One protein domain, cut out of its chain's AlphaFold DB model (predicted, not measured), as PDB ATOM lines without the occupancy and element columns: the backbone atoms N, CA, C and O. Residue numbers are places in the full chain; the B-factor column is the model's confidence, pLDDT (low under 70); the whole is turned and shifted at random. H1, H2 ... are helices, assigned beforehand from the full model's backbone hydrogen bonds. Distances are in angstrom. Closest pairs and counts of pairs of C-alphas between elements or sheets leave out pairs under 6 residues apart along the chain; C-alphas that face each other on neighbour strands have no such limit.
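What this domain is: This is residues 4 to 77 of the 78 residues of an uncharacterized protein of Muricauda olearia (UniProt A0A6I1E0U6). Two helical hairpins, H1 with H2 and H3 with H4, pack on each other so that their four helices close a ring of contacts: H1 on H2, H2 on H3, H3 on H4 and H4 back on H1. H1 and H2 run close together along their lengths, with 21 pairs of C-alphas within 8 A, while the other three contacts of the ring are slighter, with 4 pairs between H2 and H3 and 5 each between H3 and H4 and between H1 and H4, the two longer helices, which meet at a steep tilt through a part of each alone. You will read 74 printed residues, 4 to 77, with four named helices in the order H1, H2, H3, H4 and no named strand, in the class all helix. The whole is compact, with a radius of gyration of the C-alphas of 11.5 A, and its C-alphas span 34 by 29 by 19 A along the three main axes.

Where its parts are: Find C-alpha 4 at (139.203, 119.714, 134.656); from there H1, residues 4 to 23, runs 28.9 A to C-alpha 23 at (110.584, 116.138, 136.405). Next look at residues 26 to 36, which form H2, 15.3 A from first to last C-alpha. H3 takes residues 47 to 55 and measures 12.9 A. H4, residues 60 to 77, covers 26.1 A and ends at C-alpha 77, at (131.876, 129.694, 112.039).

How they stand to each other: Begin with the hairpin of H1 and H2: they touch, opposite ways at a shallow tilt of 20 degrees, and their closest C-alphas, those of Ile 13 and Ala 32, are 4.9 A apart. H2 touches H3 at a steep tilt of 54 degrees, with the C-alphas of Ile 33 and Lys 47 closest at 6.4 A. H3 and H4, the second hairpin, touch at a shallow tilt of 29 degrees, opposite ways; look at Phe 54 and Val 63, whose C-alphas come closest at 5.8 A, and note that H4 touches H3 with residues 63 to 67 alone. H1 and H4 touch at a steep tilt of 48 degrees through residues 14 to 21 of H1 and 60 to 64 of H4 alone, with the C-alphas of Leu 17 and Thr 60 closest at 5.7 A. The helix packing is part aligned, part crossed: of these four pairs, two are at a shallow tilt. H2 and H4 are near each other, and H1 and H3 are apart. On the backbone, every O i to N i+4 pair is within hydrogen-bond range in H1, H2 and H3, and 12 of 14 are in H4.

The domain as a whole: The C-alphas of Thr 23 and Val 77 are the two farthest apart, at 35.1 A. The printed part has no cut; the links H1 to H2 and H3 to H4 are tight, and the 10 residues between H2 and H3 make a short link. The mean pLDDT of the printed part is 93.0, and no printed residue is under 70.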
ATOM      1  N   ILE A   4     139.998 120.051 133.462       74.62
ATOM      2  CA  ILE A   4     139.203 119.714 134.656       74.62
ATOM      3  C   ILE A   4     137.928 120.567 134.765       74.62
ATOM      4  O   ILE A   4     136.893 120.081 135.212       74.62
ATOM      5  N   THR A   5     137.981 121.843 134.377       76.25
ATOM      6  CA  THR A   5     136.815 122.737 134.437       76.25
ATOM      7  C   THR A   5     135.756 122.322 133.422       76.25
ATOM      8  O   THR A   5     134.576 122.330 133.752       76.25
ATOM      9  N   ARG A   6     136.178 121.905 132.223       81.31
ATOM     10  CA  ARG A   6     135.278 121.447 131.160       81.31
ATOM     11  C   ARG A   6     134.520 120.179 131.556       81.31
ATOM     12  O   ARG A   6     133.299 120.176 131.492       81.31
ATOM     13  N   LEU A   7     135.225 119.168 132.072       83.00
ATOM     14  CA  LEU A   7     134.602 117.924 132.545       83.00
ATOM     15  C   LEU A   7     133.537 118.179 133.623       83.00
ATOM     16  O   LEU A   7     132.450 117.615 133.575       83.00
ATOM     17  N   ARG A   8     133.812 119.082 134.571       88.75
ATOM     18  CA  ARG A   8     132.847 119.422 135.632       88.75
ATOM     19  C   ARG A   8     131.621 120.163 135.101       88.75
ATOM     20  O   ARG A   8     130.546 120.008 135.669       88.75
ATOM     21  N   ILE A   9     131.774 120.983 134.060       91.06
ATOM     22  CA  ILE A   9     130.641 121.654 133.410       91.06
ATOM     23  C   ILE A   9     129.780 120.623 132.677       91.06
ATOM     24  O   ILE A   9     128.570 120.622 132.878       91.06
ATOM     25  N   GLU A  10     130.393 119.712 131.919       91.56
ATOM     26  CA  GLU A  10     129.690 118.619 131.234       91.56
ATOM     27  C   GLU A  10     128.887 117.763 132.236       91.56
ATOM     28  O   GLU A  10     127.687 117.586 132.055       91.56
ATOM     29  N   GLU A  11     129.473 117.367 133.373       95.19
ATOM     30  CA  GLU A  11     128.756 116.652 134.448       95.19
ATOM     31  C   GLU A  11     127.577 117.442 135.051       95.19
ATOM     32  O   GLU A  11     126.589 116.864 135.516       95.19
ATOM     33  N   VAL A  12     127.677 118.772 135.132       96.62
ATOM     34  CA  VAL A  12     126.572 119.615 135.619       96.62
ATOM     35  C   VAL A  12     125.468 119.696 134.570       96.62
ATOM     36  O   VAL A  12     124.303 119.570 134.942       96.62
ATOM     37  N   ILE A  13     125.819 119.852 133.292       97.00
ATOM     38  CA  ILE A  13     124.867 119.849 132.175       97.00
ATOM     39  C   ILE A  13     124.096 118.527 132.153       97.00
ATOM     40  O   ILE A  13     122.869 118.557 132.174       97.00
ATOM     41  N   THR A  14     124.784 117.381 132.221       97.75
ATOM     42  CA  THR A  14     124.148 116.052 132.267       97.75
ATOM     43  C   THR A  14     123.140 115.954 133.410       97.75
ATOM     44  O   THR A  14     121.971 115.665 133.179       97.75
ATOM     45  N   ARG A  15     123.543 116.304 134.641       97.56
ATOM     46  CA  ARG A  15     122.636 116.253 135.802       97.56
ATOM     47  C   ARG A  15     121.433 117.178 135.664       97.56
ATOM     48  O   ARG A  15     120.362 116.862 136.171       97.56
ATOM     49  N   LYS A  16     121.607 118.341 135.036       97.75
ATOM     50  CA  LYS A  16     120.506 119.273 134.789       97.75
ATOM     51  C   LYS A  16     119.518 118.676 133.796       97.75
ATOM     52  O   LYS A  16     118.334 118.666 134.102       97.75
ATOM     53  N   LEU A  17     119.993 118.118 132.686       97.75
ATOM     54  CA  LEU A  17     119.155 117.437 131.695       97.75
ATOM     55  C   LEU A  17     118.412 116.234 132.293       97.75
ATOM     56  O   LEU A  17     117.208 116.111 132.080       97.75
ATOM     57  N   ASP A  18     119.066 115.435 133.140       97.81
ATOM     58  CA  ASP A  18     118.415 114.328 133.856       97.81
ATOM     59  C   ASP A  18     117.241 114.812 134.722       97.81
ATOM     60  O   ASP A  18     116.185 114.175 134.787       97.81
ATOM     61  N   VAL A  19     117.390 115.968 135.380       97.56
ATOM     62  CA  VAL A  19     116.295 116.605 136.123       97.56
ATOM     63  C   VAL A  19     115.170 117.026 135.176       97.56
ATOM     64  O   VAL A  19     114.004 116.784 135.496       97.56
ATOM     65  N   VAL A  20     115.478 117.592 134.003       97.12
ATOM     66  CA  VAL A  20     114.450 117.964 133.015       97.12
ATOM     67  C   VAL A  20     113.660 116.736 132.561       97.12
ATOM     68  O   VAL A  20     112.433 116.763 132.620       97.12
ATOM     69  N   PHE A  21     114.322 115.644 132.174       96.50
ATOM     70  CA  PHE A  21     113.635 114.436 131.700       96.50
ATOM     71  C   PHE A  21     112.861 113.704 132.803       96.50
ATOM     72  O   PHE A  21     111.817 113.114 132.534       96.50
ATOM     73  N   SER A  22     113.324 113.761 134.054       96.62
ATOM     74  CA  SER A  22     112.636 113.104 135.176       96.62
ATOM     75  C   SER A  22     111.490 113.920 135.778       96.62
ATOM     76  O   SER A  22     110.557 113.335 136.330       96.62
ATOM     77  N   THR A  23     111.535 115.255 135.698       95.88
ATOM     78  CA  THR A  23     110.584 116.138 136.405       95.88
ATOM     79  C   THR A  23     109.827 117.116 135.509       95.88
ATOM     80  O   THR A  23     108.825 117.682 135.944       95.88
ATOM     81  N   GLY A  24     110.282 117.340 134.277       91.94
ATOM     82  CA  GLY A  24     109.770 118.388 133.391       91.94
ATOM     83  C   GLY A  24     110.192 119.810 133.782       91.94
ATOM     84  O   GLY A  24     109.627 120.770 133.256       91.94
ATOM     85  N   ASP A  25     111.151 119.983 134.703       93.44
ATOM     86  CA  ASP A  25     111.616 121.302 135.146       93.44
ATOM     87  C   ASP A  25     112.360 122.061 134.036       93.44
ATOM     88  O   ASP A  25     113.548 121.859 133.783       93.44
ATOM     89  N   ARG A  26     111.664 123.012 133.414       92.38
ATOM     90  CA  ARG A  26     112.223 123.889 132.376       92.38
ATOM     91  C   ARG A  26     113.291 124.856 132.895       92.38
ATOM     92  O   ARG A  26     114.097 125.332 132.102       92.38
ATOM     93  N   THR A  27     113.358 125.113 134.201       95.19
ATOM     94  CA  THR A  27     114.427 125.939 134.788       95.19
ATOM     95  C   THR A  27     115.774 125.236 134.653       95.19
ATOM     96  O   THR A  27     116.760 125.846 134.246       95.19
ATOM     97  N   SER A  28     115.806 123.927 134.916       95.94
ATOM     98  CA  SER A  28     117.009 123.110 134.744       95.94
ATOM     99  C   SER A  28     117.470 123.039 133.286       95.94
ATOM    100  O   SER A  28     118.674 122.995 133.041       95.94
ATOM    101  N   LEU A  29     116.543 123.105 132.320       97.12
ATOM    102  CA  LEU A  29     116.884 123.203 130.898       97.12
ATOM    103  C   LEU A  29     117.582 124.529 130.579       97.12
ATOM    104  O   LEU A  29     118.631 124.524 129.938       97.12
ATOM    105  N   ALA A  30     117.033 125.652 131.050       96.50
ATOM    106  CA  ALA A  30     117.637 126.966 130.841       96.50
ATOM    107  C   ALA A  30     119.063 127.023 131.416       96.50
ATOM    108  O   ALA A  30     119.990 127.425 130.716       96.50
ATOM    109  N   ASP A  31     119.264 126.525 132.640       96.69
ATOM    110  CA  ASP A  31     120.591 126.431 133.259       96.69
ATOM    111  C   ASP A  31     121.567 125.579 132.427       96.69
ATOM    112  O   ASP A  31     122.732 125.946 132.261       96.69
ATOM    113  N   ALA A  32     121.111 124.434 131.903       97.12
ATOM    114  CA  ALA A  32     121.930 123.560 131.065       97.12
ATOM    115  C   ALA A  32     122.356 124.256 129.764       97.12
ATOM    116  O   ALA A  32     123.521 124.159 129.374       97.12
ATOM    117  N   ILE A  33     121.440 124.990 129.126       96.81
ATOM    118  CA  ILE A  33     121.711 125.769 127.912       96.81
ATOM    119  C   ILE A  33     122.741 126.868 128.193       96.81
ATOM    120  O   ILE A  33     123.706 126.992 127.442       96.81
ATOM    121  N   GLU A  34     122.584 127.638 129.276       95.75
ATOM    122  CA  GLU A  34     123.544 128.687 129.659       95.75
ATOM    123  C   GLU A  34     124.956 128.128 129.868       95.75
ATOM    124  O   GLU A  34     125.940 128.708 129.408       95.75
ATOM    125  N   LEU A  35     125.062 126.971 130.523       95.56
ATOM    126  CA  LEU A  35     126.339 126.293 130.735       95.56
ATOM    127  C   LEU A  35     126.946 125.770 129.428       95.56
ATOM    128  O   LEU A  35     128.156 125.894 129.235       95.56
ATOM    129  N   ALA A  36     126.128 125.214 128.532       94.56
ATOM    130  CA  ALA A  36     126.579 124.663 127.255       94.56
ATOM    131  C   ALA A  36     127.169 125.732 126.323       94.56
ATOM    132  O   ALA A  36     128.055 125.435 125.521       94.56
ATOM    133  N   VAL A  37     126.706 126.978 126.443       94.06
ATOM    134  CA  VAL A  37     127.146 128.090 125.589       94.06
ATOM    135  C   VAL A  37     128.146 129.027 126.273       94.06
ATOM    136  O   VAL A  37     128.532 130.032 125.685       94.06
ATOM    137  N   LEU A  38     128.589 128.706 127.494       91.00
ATOM    138  CA  LEU A  38     129.427 129.583 128.323       91.00
ATOM    139  C   LEU A  38     130.751 129.983 127.646       91.00
ATOM    140  O   LEU A  38     131.292 131.050 127.927       91.00
ATOM    141  N   GLU A  39     131.284 129.130 126.769       83.62
ATOM    142  CA  GLU A  39     132.543 129.375 126.054       83.62
ATOM    143  C   GLU A  39     132.380 130.230 124.781       83.62
ATOM    144  O   GLU A  39     133.382 130.578 124.158       83.62
ATOM    145  N   PHE A  40     131.152 130.583 124.385       86.75
ATOM    146  CA  PHE A  40     130.874 131.305 123.142       86.75
ATOM    147  C   PHE A  40     130.596 132.789 123.401       86.75
ATOM    148  O   PHE A  40     129.855 133.151 124.308       86.75
ATOM    149  N   GLU A  41     131.154 133.663 122.563       82.00
ATOM    150  CA  GLU A  41     130.949 135.117 122.684       82.00
ATOM    151  C   GLU A  41     129.601 135.586 122.116       82.00
ATOM    152  O   GLU A  41     129.048 136.584 122.572       82.00
ATOM    153  N   LYS A  42     129.063 134.872 121.120       81.56
ATOM    154  CA  LYS A  42     127.772 135.159 120.478       81.56
ATOM    155  C   LYS A  42     126.815 134.020 120.795       81.56
ATOM    156  O   LYS A  42     126.867 132.972 120.164       81.56
ATOM    157  N   VAL A  43     125.962 134.197 121.795       85.31
ATOM    158  CA  VAL A  43     125.106 133.108 122.300       85.31
ATOM    159  C   VAL A  43     123.656 133.220 121.836       85.31
ATOM    160  O   VAL A  43     122.910 132.243 121.869       85.31
ATOM    161  N   GLU A  44     123.247 134.392 121.355       83.06
ATOM    162  CA  GLU A  44     121.862 134.708 120.999       83.06
ATOM    163  C   GLU A  44     121.337 133.829 119.858       83.06
ATOM    164  O   GLU A  44     120.151 133.511 119.820       83.06
ATOM    165  N   GLY A  45     122.216 133.409 118.943       84.50
ATOM    166  CA  GLY A  45     121.848 132.550 117.817       84.50
ATOM    167  C   GLY A  45     121.817 131.058 118.147       84.50
ATOM    168  O   GLY A  45     121.089 130.313 117.497       84.50
ATOM    169  N   ILE A  46     122.590 130.612 119.142       91.56
ATOM    170  CA  ILE A  46     122.777 129.182 119.423       91.56
ATOM    171  C   ILE A  46     121.830 128.674 120.515       91.56
ATOM    172  O   ILE A  46     121.342 127.555 120.403       91.56
ATOM    173  N   LYS A  47     121.474 129.496 121.515       95.00
ATOM    174  CA  LYS A  47     120.541 129.084 122.583       95.00
ATOM    175  C   LYS A  47     119.187 128.581 122.049       95.00
ATOM    176  O   LYS A  47     118.796 127.484 122.441       95.00
ATOM    177  N   PRO A  48     118.507 129.281 121.113       94.69
ATOM    178  CA  PRO A  48     117.241 128.789 120.566       94.69
ATOM    179  C   PRO A  48     117.401 127.488 119.769       94.69
ATOM    180  O   PRO A  48     116.491 126.668 119.742       94.69
ATOM    181  N   LEU A  49     118.558 127.277 119.126       94.25
ATOM    182  CA  LEU A  49     118.844 126.029 118.412       94.25
ATOM    183  C   LEU A  49     118.967 124.855 119.385       94.25
ATOM    184  O   LEU A  49     118.387 123.803 119.133       94.25
ATOM    185  N   LEU A  50     119.679 125.040 120.501       96.69
ATOM    186  CA  LEU A  50     119.806 124.014 121.539       96.69
ATOM    187  C   LEU A  50     118.445 123.631 122.133       96.69
ATOM    188  O   LEU A  50     118.182 122.447 122.339       96.69
ATOM    189  N   GLU A  51     117.568 124.613 122.350       96.31
ATOM    190  CA  GLU A  51     116.206 124.380 122.842       96.31
ATOM    191  C   GLU A  51     115.353 123.596 121.833       96.31
ATOM    192  O   GLU A  51     114.722 122.610 122.199       96.31
ATOM    193  N   VAL A  52     115.394 123.954 120.545       96.62
ATOM    194  CA  VAL A  52     114.675 123.213 119.491       96.62
ATOM    195  C   VAL A  52     115.171 121.772 119.366       96.62
ATOM    196  O   VAL A  52     114.364 120.864 119.180       96.62
ATOM    197  N   ILE A  53     116.483 121.550 119.471       96.38
ATOM    198  CA  ILE A  53     117.060 120.199 119.458       96.38
ATOM    199  C   ILE A  53     116.545 119.396 120.650       96.38
ATOM    200  O   ILE A  53     116.127 118.257 120.470       96.38
ATOM    201  N   PHE A  54     116.528 120.003 121.840       97.38
ATOM    202  CA  PHE A  54     116.037 119.356 123.053       97.38
ATOM    203  C   PHE A  54     114.594 118.848 122.896       97.38
ATOM    204  O   PHE A  54     114.318 117.712 123.269       97.38
ATOM    205  N   GLU A  55     113.691 119.629 122.287       96.25
ATOM    206  CA  GLU A  55     112.297 119.203 122.045       96.25
ATOM    207  C   GLU A  55     112.170 117.951 121.155       96.25
ATOM    208  O   GLU A  55     111.131 117.291 121.164       96.25
ATOM    209  N   GLY A  56     113.196 117.639 120.357       96.00
ATOM    210  CA  GLY A  56     113.238 116.463 119.489       96.00
ATOM    211  C   GLY A  56     113.879 115.222 120.117       96.00
ATOM    212  O   GLY A  56     113.856 114.168 119.483       96.00
ATOM    213  N   CYS A  57     114.452 115.339 121.316       97.31
ATOM    214  CA  CYS A  57     115.179 114.267 121.993       97.31
ATOM    215  C   CYS A  57     114.316 113.560 123.047       97.31
ATOM    216  O   CYS A  57     113.444 114.161 123.676       97.31
ATOM    217  N   ASN A  58     114.593 112.277 123.273       96.62
ATOM    218  CA  ASN A  58     113.861 111.433 124.222       96.62
ATOM    219  C   ASN A  58     114.583 111.252 125.560       96.62
ATOM    220  O   ASN A  58     113.946 110.884 126.549       96.62
ATOM    221  N   ASP A  59     115.893 111.489 125.595       97.19
ATOM    222  CA  ASP A  59     116.718 111.336 126.788       97.19
ATOM    223  C   ASP A  59     117.947 112.260 126.785       97.19
ATOM    224  O   ASP A  59     118.245 112.962 125.814       97.19
ATOM    225  N   THR A  60     118.650 112.274 127.922       97.44
ATOM    226  CA  THR A  60     119.849 113.087 128.146       97.44
ATOM    227  C   THR A  60     120.968 112.772 127.151       97.44
ATOM    228  O   THR A  60     121.657 113.694 126.712       97.44
ATOM    229  N   ASP A  61     121.158 111.507 126.775       97.00
ATOM    230  CA  ASP A  61     122.264 111.096 125.906       97.00
ATOM    231  C   ASP A  61     122.056 111.611 124.477       97.00
ATOM    232  O   ASP A  61     122.988 112.156 123.875       97.00
ATOM    233  N   GLU A  62     120.827 111.526 123.955       97.81
ATOM    234  CA  GLU A  62     120.453 112.107 122.663       97.81
ATOM    235  C   GLU A  62     120.730 113.618 122.630       97.81
ATOM    236  O   GLU A  62     121.360 114.111 121.688       97.81
ATOM    237  N   VAL A  63     120.343 114.349 123.684       97.69
ATOM    238  CA  VAL A  63     120.590 115.798 123.786       97.69
ATOM    239  C   VAL A  63     122.084 116.099 123.758       97.69
ATOM    240  O   VAL A  63     122.526 116.941 122.975       97.69
ATOM    241  N   LEU A  64     122.884 115.410 124.577       96.94
ATOM    242  CA  LEU A  64     124.330 115.632 124.652       96.94
ATOM    243  C   LEU A  64     125.017 115.344 123.311       96.94
ATOM    244  O   LEU A  64     125.911 116.093 122.899       96.94
ATOM    245  N   MET A  65     124.590 114.295 122.605       97.19
ATOM    246  CA  MET A  65     125.107 113.959 121.280       97.19
ATOM    247  C   MET A  65     124.774 115.032 120.238       97.19
ATOM    248  O   MET A  65     125.670 115.464 119.506       97.19
ATOM    249  N   GLU A  66     123.518 115.475 120.155       97.19
ATOM    250  CA  GLU A  66     123.095 116.470 119.163       97.19
ATOM    251  C   GLU A  66     123.638 117.871 119.472       97.19
ATOM    252  O   GLU A  66     124.150 118.551 118.577       97.19
ATOM    253  N   TRP A  67     123.637 118.284 120.743       96.62
ATOM    254  CA  TRP A  67     124.263 119.537 121.170       96.62
ATOM    255  C   TRP A  67     125.757 119.542 120.861       96.62
ATOM    256  O   TRP A  67     126.256 120.530 120.334       96.62
ATOM    257  N   SER A  68     126.474 118.439 121.102       94.69
ATOM    258  CA  SER A  68     127.902 118.348 120.771       94.69
ATOM    259  C   SER A  68     128.166 118.578 119.280       94.69
ATOM    260  O   SER A  68     129.077 119.328 118.927       94.69
ATOM    261  N   LYS A  69     127.354 118.003 118.382       94.62
ATOM    262  CA  LYS A  69     127.487 118.231 116.929       94.62
ATOM    263  C   LYS A  69     127.312 119.708 116.581       94.62
ATOM    264  O   LYS A  69     128.181 120.296 115.940       94.62
ATOM    265  N   ILE A  70     126.222 120.311 117.048       93.25
ATOM    266  CA  ILE A  70     125.856 121.686 116.696       93.25
ATOM    267  C   ILE A  70     126.797 122.713 117.323       93.25
ATOM    268  O   ILE A  70     127.200 123.651 116.640       93.25
ATOM    269  N   LEU A  71     127.226 122.520 118.571       92.88
ATOM    270  CA  LEU A  71     128.213 123.386 119.220       92.88
ATOM    271  C   LEU A  71     129.578 123.309 118.523       92.88
ATOM    272  O   LEU A  71     130.218 124.340 118.319       92.88
ATOM    273  N   ASN A  72     130.006 122.115 118.098       91.94
ATOM    274  CA  ASN A  72     131.245 121.951 117.330       91.94
ATOM    275  C   ASN A  72     131.176 122.628 115.957       91.94
ATOM    276  O   ASN A  72     132.182 123.160 115.491       91.94
ATOM    277  N   ASP A  73     130.023 122.601 115.289       91.06
ATOM    278  CA  ASP A  73     129.845 123.288 114.009       91.06
ATOM    279  C   ASP A  73     129.734 124.803 114.185       91.06
ATOM    280  O   ASP A  73     130.348 125.549 113.421       91.06
ATOM    281  N   TYR A  74     129.048 125.260 115.233       89.44
ATOM    282  CA  TYR A  74     128.964 126.675 115.588       89.44
ATOM    283  C   TYR A  74     130.349 127.266 115.876       89.44
ATOM    284  O   TYR A  74     130.696 128.307 115.322       89.44
ATOM    285  N   ALA A  75     131.189 126.550 116.630       87.38
ATOM    286  CA  ALA A  75     132.564 126.953 116.941       87.38
ATOM    287  C   ALA A  75     133.466 127.143 115.704       87.38
ATOM    288  O   ALA A  75     134.485 127.823 115.786       87.38
ATOM    289  N   LYS A  76     133.136 126.532 114.557       87.44
ATOM    290  CA  LYS A  76     133.915 126.679 113.310       87.44
ATOM    291  C   LYS A  76     133.580 127.957 112.543       87.44
ATOM    292  O   LYS A  76     134.354 128.345 111.670       87.44
ATOM    293  N   VAL A  77     132.413 128.550 112.797       81.88
ATOM    294  CA  VAL A  77     131.876 129.694 112.039       81.88
ATOM    295  C   VAL A  77     131.671 130.948 112.892       81.88
ATOM    296  O   VAL A  77     131.383 132.007 112.332       81.88
TER     297      VAL A  77